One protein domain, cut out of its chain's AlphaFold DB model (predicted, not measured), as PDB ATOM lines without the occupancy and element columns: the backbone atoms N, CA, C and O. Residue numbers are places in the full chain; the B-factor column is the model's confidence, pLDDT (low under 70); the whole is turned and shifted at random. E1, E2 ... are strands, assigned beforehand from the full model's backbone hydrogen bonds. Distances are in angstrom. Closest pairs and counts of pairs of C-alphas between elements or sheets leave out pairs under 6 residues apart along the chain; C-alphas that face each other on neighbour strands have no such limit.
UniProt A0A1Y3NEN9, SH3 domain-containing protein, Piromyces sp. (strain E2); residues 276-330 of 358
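AT A GLANCE: This is residues 276 to 330 of the 358 residues of the protein "SH3 domain-containing protein" of Piromyces sp. (strain E2) (UniProt A0A1Y3NEN9). A small sheet of five strands, strongly twisted, is curled like part of a barrel, and the long link of residues 279 to 296 loops across its open side. The printed part has 55 residues, with no named helix and strands E1 to E5 in chain order, 25 residues in all: all strand. The sheet runs E4 E3 E2 E1 E5, antiparallel throughout. It is compact, radius of gyration of the C-alphas 9.5 A, spanning 23 by 21 by 17 A.

IN THESE COORDINATES: E1 is residues 276 to 278, from C-alpha 276 at (109.009, 114.919, 129.610). E2, 297 to 303, is 15.8 A long; E3, 308 to 313, 14.2 A; E4, 318 to 323, 14.5 A. E5, 327 to 329, ends at (112.486, 115.641, 132.674).

HOW THE PARTS SIT: E1 to E4 form a meander, each strand the antiparallel neighbour of the one before. Within hydrogen-bond range are N 298 and O 276, 2.8 A, across the neighbours E2 and E1; N 310 and O 302, 2.8 A, across E3 and E2; N 311 and O 320, 3.0 A, across E4 and E3; and N 277 and O 328, 2.8 A, across E1 and E5.

THE WHOLE: The printed part has no cut. Residues 279 to 280, 295 and 330 have pLDDT under 70.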
ATOM      1  N   LEU A 276     109.432 114.220 128.408       82.44
ATOM      2  CA  LEU A 276     109.009 114.919 129.610       82.44
ATOM      3  C   LEU A 276     107.820 114.207 130.250       82.44
ATOM      4  O   LEU A 276     106.938 113.716 129.554       82.44
ATOM      5  N   TYR A 277     107.800 114.177 131.577       78.12
ATOM      6  CA  TYR A 277     106.675 113.722 132.385       78.12
ATOM      7  C   TYR A 277     105.777 114.909 132.736       78.12
ATOM      8  O   TYR A 277     106.264 115.927 133.237       78.12
ATOM      9  N   VAL A 278     104.472 114.773 132.520       80.50
ATOM     10  CA  VAL A 278     103.478 115.778 132.904       80.50
ATOM     11  C   VAL A 278     103.119 115.607 134.378       80.50
ATOM     12  O   VAL A 278     102.535 114.598 134.777       80.50
ATOM     13  N   PHE A 279     103.436 116.610 135.198       64.69
ATOM     14  CA  PHE A 279     103.072 116.633 136.622       64.69
ATOM     15  C   PHE A 279     101.947 117.627 136.940       64.69
ATOM     16  O   PHE A 279     101.480 117.665 138.077       64.69
ATOM     17  N   HIS A 280     101.498 118.404 135.951       61.53
ATOM     18  CA  HIS A 280     100.375 119.325 136.076       61.53
ATOM     19  C   HIS A 280      99.501 119.274 134.819       61.53
ATOM     20  O   HIS A 280     100.021 119.315 133.706       61.53
ATOM     21  N   GLU A 281      98.180 119.211 134.986       79.50
ATOM     22  CA  GLU A 281      97.239 119.196 133.858       79.50
ATOM     23  C   GLU A 281      97.223 120.539 133.122       79.50
ATOM     24  O   GLU A 281      97.425 121.599 133.726       79.50
ATOM     25  N   TYR A 282      96.957 120.505 131.819       80.88
ATOM     26  CA  TYR A 282      96.828 121.706 131.002       80.88
ATOM     27  C   TYR A 282      95.691 121.558 129.995       80.88
ATOM     28  O   TYR A 282      95.695 120.625 129.191       80.88
ATOM     29  N   ILE A 283      94.746 122.504 130.035       87.31
ATOM     30  CA  ILE A 283      93.628 122.597 129.092       87.31
ATOM     31  C   ILE A 283      94.001 123.598 127.984       87.31
ATOM     32  O   ILE A 283      94.224 124.771 128.312       87.31
ATOM     33  N   PRO A 284      94.034 123.176 126.704       85.94
ATOM     34  CA  PRO A 284      94.309 124.038 125.559       85.94
ATOM     35  C   PRO A 284      93.358 125.226 125.495       85.94
ATOM     36  O   PRO A 284      92.140 125.075 125.607       85.94
ATOM     37  N   LYS A 285      93.910 126.415 125.276       76.75
ATOM     38  CA  LYS A 285      93.156 127.658 125.075       76.75
ATOM     39  C   LYS A 285      93.034 128.022 123.599       76.75
ATOM     40  O   LYS A 285      92.097 128.728 123.229       76.75
ATOM     41  N   ILE A 286      93.957 127.548 122.768       79.12
ATOM     42  CA  ILE A 286      93.978 127.766 121.317       79.12
ATOM     43  C   ILE A 286      94.271 126.459 120.572       79.12
ATOM     44  O   ILE A 286      94.765 125.490 121.139       79.12
ATOM     45  N   ASN A 287      93.919 126.421 119.285       80.88
ATOM     46  CA  ASN A 287      93.867 125.182 118.497       80.88
ATOM     47  C   ASN A 287      95.234 124.536 118.216       80.88
ATOM     48  O   ASN A 287      95.268 123.397 117.760       80.88
ATOM     49  N   ASP A 288      96.337 125.261 118.403       82.38
ATOM     50  CA  ASP A 288      97.698 124.747 118.232       82.38
ATOM     51  C   ASP A 288      98.304 124.200 119.532       82.38
ATOM     52  O   ASP A 288      99.442 123.741 119.502       82.38
ATOM     53  N   GLU A 289      97.570 124.214 120.648       89.19
ATOM     54  CA  GLU A 289      97.988 123.656 121.938       89.19
ATOM     55  C   GLU A 289      97.441 122.237 122.164       89.19
ATOM     56  O   GLU A 289      96.370 121.878 121.671       89.19
ATOM     57  N   ILE A 290      98.156 121.425 122.950       87.56
ATOM     58  CA  ILE A 290      97.746 120.050 123.283       87.56
ATOM     59  C   ILE A 290      97.290 119.905 124.732       87.56
ATOM     60  O   ILE A 290      97.837 120.526 125.642       87.56
ATOM     61  N   GLN A 291      96.291 119.046 124.942       88.50
ATOM     62  CA  GLN A 291      95.835 118.665 126.277       88.50
ATOM     63  C   GLN A 291      96.913 117.831 126.972       88.50
ATOM     64  O   GLN A 291      97.448 116.880 126.392       88.50
ATOM     65  N   LEU A 292      97.193 118.171 128.230       83.44
ATOM     66  CA  LEU A 292      98.100 117.424 129.095       83.44
ATOM     67  C   LEU A 292      97.335 116.903 130.312       83.44
ATOM     68  O   LEU A 292      96.676 117.689 130.996       83.44
ATOM     69  N   ASN A 293      97.461 115.611 130.609       79.06
ATOM     70  CA  ASN A 293      96.961 115.011 131.845       79.06
ATOM     71  C   ASN A 293      98.137 114.565 132.722       79.06
ATOM     72  O   ASN A 293      99.191 114.170 132.217       79.06
ATOM     73  N   VAL A 294      97.978 114.615 134.047       74.06
ATOM     74  CA  VAL A 294      99.035 114.173 134.971       74.06
ATOM     75  C   VAL A 294      99.357 112.701 134.720       74.06
ATOM     76  O   VAL A 294      98.475 111.845 134.759       74.06
ATOM     77  N   GLY A 295     100.638 112.407 134.508       63.72
ATOM     78  CA  GLY A 295     101.114 111.067 134.171       63.72
ATOM     79  C   GLY A 295     101.432 110.856 132.692       63.72
ATOM     80  O   GLY A 295     102.090 109.867 132.371       63.72
ATOM     81  N   ASP A 296     101.022 111.770 131.807       80.31
ATOM     82  CA  ASP A 296     101.366 111.697 130.387       80.31
ATOM     83  C   ASP A 296     102.871 111.859 130.158       80.31
ATOM     84  O   ASP A 296     103.570 112.572 130.890       80.31
ATOM     85  N   ILE A 297     103.362 111.224 129.091       85.06
ATOM     86  CA  ILE A 297     104.722 111.421 128.593       85.06
ATOM     87  C   ILE A 297     104.659 112.195 127.281       85.06
ATOM     88  O   ILE A 297     104.013 111.770 126.323       85.06
ATOM     89  N   VAL A 298     105.373 113.315 127.221       86.81
ATOM     90  CA  VAL A 298     105.458 114.166 126.035       86.81
ATOM     91  C   VAL A 298     106.840 114.046 125.421       86.81
ATOM     92  O   VAL A 298     107.853 114.240 126.090       86.81
ATOM     93  N   LYS A 299     106.893 113.769 124.121       89.44
ATOM     94  CA  LYS A 299     108.124 113.834 123.340       89.44
ATOM     95  C   LYS A 299     108.297 115.235 122.770       89.44
ATOM     96  O   LYS A 299     107.585 115.622 121.849       89.44
ATOM     97  N   VAL A 300     109.262 115.983 123.292       88.25
ATOM     98  CA  VAL A 300     109.551 117.351 122.853       88.25
ATOM     99  C   VAL A 300     110.409 117.342 121.591       88.25
ATOM    100  O   VAL A 300     111.442 116.678 121.510       88.25
ATOM    101  N   THR A 301     109.982 118.100 120.588       83.56
ATOM    102  CA  THR A 301     110.707 118.269 119.322       83.56
ATOM    103  C   THR A 301     111.325 119.660 119.205       83.56
ATOM    104  O   THR A 301     112.380 119.796 118.584       83.56
ATOM    105  N   LYS A 302     110.736 120.678 119.845       81.69
ATOM    106  CA  LYS A 302     111.275 122.044 119.890       81.69
ATOM    107  C   LYS A 302     110.961 122.714 121.227       81.69
ATOM    108  O   LYS A 302     109.864 122.552 121.738       81.69
ATOM    109  N   ILE A 303     111.900 123.486 121.767       81.00
ATOM    110  CA  ILE A 303     111.687 124.364 122.928       81.00
ATOM    111  C   ILE A 303     111.797 125.814 122.451       81.00
ATOM    112  O   ILE A 303     112.656 126.123 121.622       81.00
ATOM    113  N   PHE A 304     110.915 126.673 122.950       80.38
ATOM    114  CA  PHE A 304     110.893 128.112 122.716       80.38
ATOM    115  C   PHE A 304     111.399 128.853 123.966       80.38
ATOM    116  O   PHE A 304     111.432 128.302 125.067       80.38
ATOM    117  N   ASP A 305     111.837 130.096 123.800       75.69
ATOM    118  CA  ASP A 305     112.392 130.946 124.864       75.69
ATOM    119  C   ASP A 305     111.325 131.596 125.763       75.69
ATOM    120  O   ASP A 305     111.640 132.108 126.836       75.69
ATOM    121  N   ASP A 306     110.055 131.513 125.370       72.00
ATOM    122  CA  ASP A 306     108.887 132.018 126.099       72.00
ATOM    123  C   ASP A 306     108.334 131.034 127.153       72.00
ATOM    124  O   ASP A 306     107.293 131.284 127.766       72.00
ATOM    125  N   GLY A 307     109.025 129.913 127.386       76.12
ATOM    126  CA  GLY A 307     108.612 128.874 128.335       76.12
ATOM    127  C   GLY A 307     107.685 127.810 127.741       76.12
ATOM    128  O   GLY A 307     107.137 126.990 128.486       76.12
ATOM    129  N   TRP A 308     107.527 127.789 126.417       86.69
ATOM    130  CA  TRP A 308     106.759 126.778 125.700       86.69
ATOM    131  C   TRP A 308     107.647 125.764 124.984       86.69
ATOM    132  O   TRP A 308     108.829 125.977 124.718       86.69
ATOM    133  N   ALA A 309     107.047 124.639 124.623       88.44
ATOM    134  CA  ALA A 309     107.634 123.638 123.750       88.44
ATOM    135  C   ALA A 309     106.618 123.178 122.701       88.44
ATOM    136  O   ALA A 309     105.415 123.318 122.883       88.44
ATOM    137  N   TYR A 310     107.106 122.628 121.595       88.62
ATOM    138  CA  TYR A 310     106.324 121.869 120.627       88.62
ATOM    139  C   TYR A 310     106.701 120.394 120.771       88.62
ATOM    140  O   TYR A 310     107.889 120.054 120.868       88.62
ATOM    141  N   GLY A 311     105.705 119.517 120.821       89.88
ATOM    142  CA  GLY A 311     105.924 118.097 121.052       89.88
ATOM    143  C   GLY A 311     104.673 117.254 120.855       89.88
ATOM    144  O   GLY A 311     103.592 117.767 120.577       89.88
ATOM    145  N   THR A 312     104.842 115.945 121.007       88.25
ATOM    146  CA  THR A 312     103.775 114.949 120.867       88.25
ATOM    147  C   THR A 312     103.466 114.345 122.229       88.25
ATOM    148  O   THR A 312     104.362 113.781 122.862       88.25
ATOM    149  N   ASN A 313     102.216 114.430 122.683       86.50
ATOM    150  CA  ASN A 313     101.750 113.649 123.826       86.50
ATOM    151  C   ASN A 313     101.595 112.185 123.382       86.50
ATOM    152  O   ASN A 313     100.782 111.878 122.514       86.50
ATOM    153  N   ILE A 314     102.393 111.281 123.956       81.88
ATOM    154  CA  ILE A 314     102.457 109.872 123.540       81.88
ATOM    155  C   ILE A 314     101.168 109.124 123.907       81.88
ATOM    156  O   ILE A 314     100.780 108.198 123.197       81.88
ATOM    157  N   SER A 315     100.489 109.524 124.988       70.56
ATOM    158  CA  SER A 315      99.241 108.896 125.436       70.56
ATOM    159  C   SER A 315      98.082 109.158 124.472       70.56
ATOM    160  O   SER A 315      97.202 108.314 124.318       70.56
ATOM    161  N   THR A 316      98.066 110.336 123.840       72.75
ATOM    162  CA  THR A 316      96.948 110.809 123.006       72.75
ATOM    163  C   THR A 316      97.292 110.915 121.521       72.75
ATOM    164  O   THR A 316      96.404 111.201 120.721       72.75
ATOM    165  N   ASP A 317      98.560 110.708 121.152       79.94
ATOM    166  CA  ASP A 317      99.120 110.903 119.805       79.94
ATOM    167  C   ASP A 317      98.840 112.304 119.216       79.94
ATOM    168  O   ASP A 317      98.837 112.518 118.004       79.94
ATOM    169  N   CYS A 318      98.586 113.286 120.086       75.56
ATOM    170  CA  CYS A 318      98.316 114.668 119.705       75.56
ATOM    171  C   CYS A 318      99.618 115.479 119.708       75.56
ATOM    172  O   CYS A 318     100.382 115.440 120.677       75.56
ATOM    173  N   GLU A 319      99.863 116.239 118.638       89.44
ATOM    174  CA  GLU A 319     101.035 117.107 118.489       89.44
ATOM    175  C   GLU A 319     100.632 118.585 118.517       89.44
ATOM    176  O   GLU A 319      99.635 118.976 117.909       89.44
ATOM    177  N   GLY A 320     101.415 119.404 119.214       86.69
ATOM    178  CA  GLY A 320     101.189 120.841 119.302       86.69
ATOM    179  C   GLY A 320     102.039 121.496 120.386       86.69
ATOM    180  O   GLY A 320     103.007 120.918 120.888       86.69
ATOM    181  N   ALA A 321     101.698 122.736 120.711       89.12
ATOM    182  CA  ALA A 321     102.359 123.531 121.728       89.12
ATOM    183  C   ALA A 321     101.939 123.099 123.141       89.12
ATOM    184  O   ALA A 321     100.776 122.792 123.401       89.12
ATOM    185  N   LEU A 322     102.893 123.107 124.067       91.12
ATOM    186  CA  LEU A 322     102.691 122.789 125.474       91.12
ATOM    187  C   LEU A 322     103.519 123.713 126.383       91.12
ATOM    188  O   LEU A 322     104.640 124.086 126.019       91.12
ATOM    189  N   PRO A 323     103.022 124.070 127.576       90.00
ATOM    190  CA  PRO A 323     103.799 124.833 128.543       90.00
ATOM    191  C   PRO A 323     104.818 123.933 129.252       90.00
ATOM    192  O   PRO A 323     104.456 122.933 129.875       90.00
ATOM    193  N   LEU A 324     106.097 124.319 129.247       81.56
ATOM    194  CA  LEU A 324     107.132 123.570 129.971       81.56
ATOM    195  C   LEU A 324     106.916 123.589 131.488       81.56
ATOM    196  O   LEU A 324     107.334 122.661 132.170       81.56
ATOM    197  N   ALA A 325     106.216 124.597 132.016       76.81
ATOM    198  CA  ALA A 325     105.873 124.693 133.436       76.81
ATOM    199  C   ALA A 325     105.021 123.515 133.951       76.81
ATOM    200  O   ALA A 325     104.987 123.273 135.155       76.81
ATOM    201  N   CYS A 326     104.350 122.778 133.060       80.44
ATOM    202  CA  CYS A 326     103.549 121.601 133.404       80.44
ATOM    203  C   CYS A 326     104.347 120.286 133.356       80.44
ATOM    204  O   CYS A 326     103.811 119.214 133.662       80.44
ATOM    205  N   CYS A 327     105.619 120.354 132.959       81.50
ATOM    206  CA  CYS A 327     106.424 119.208 132.573       81.50
ATOM    207  C   CYS A 327     107.777 119.184 133.295       81.50
ATOM    208  O   CYS A 327     108.383 120.215 133.572       81.50
ATOM    209  N   THR A 328     108.283 117.989 133.577       77.12
ATOM    210  CA  THR A 328     109.635 117.774 134.117       77.12
ATOM    211  C   THR A 328     110.364 116.712 133.303       77.12
ATOM    212  O   THR A 328     109.728 115.954 132.571       77.12
ATOM    213  N   GLU A 329     111.691 116.644 133.393       79.00
ATOM    214  CA  GLU A 329     112.486 115.641 132.674       79.00
ATOM    215  C   GLU A 329     112.007 114.216 132.992       79.00
ATOM    216  O   GLU A 329     111.957 113.803 134.155       79.00
ATOM    217  N   TYR A 330     111.699 113.430 131.957       66.31
ATOM    218  CA  TYR A 330     111.403 112.013 132.130       66.31
ATOM    219  C   TYR A 330     112.713 111.246 132.330       66.31
ATOM    220  O   TYR A 330     113.497 111.044 131.399       66.31
TER     221      TYR A 330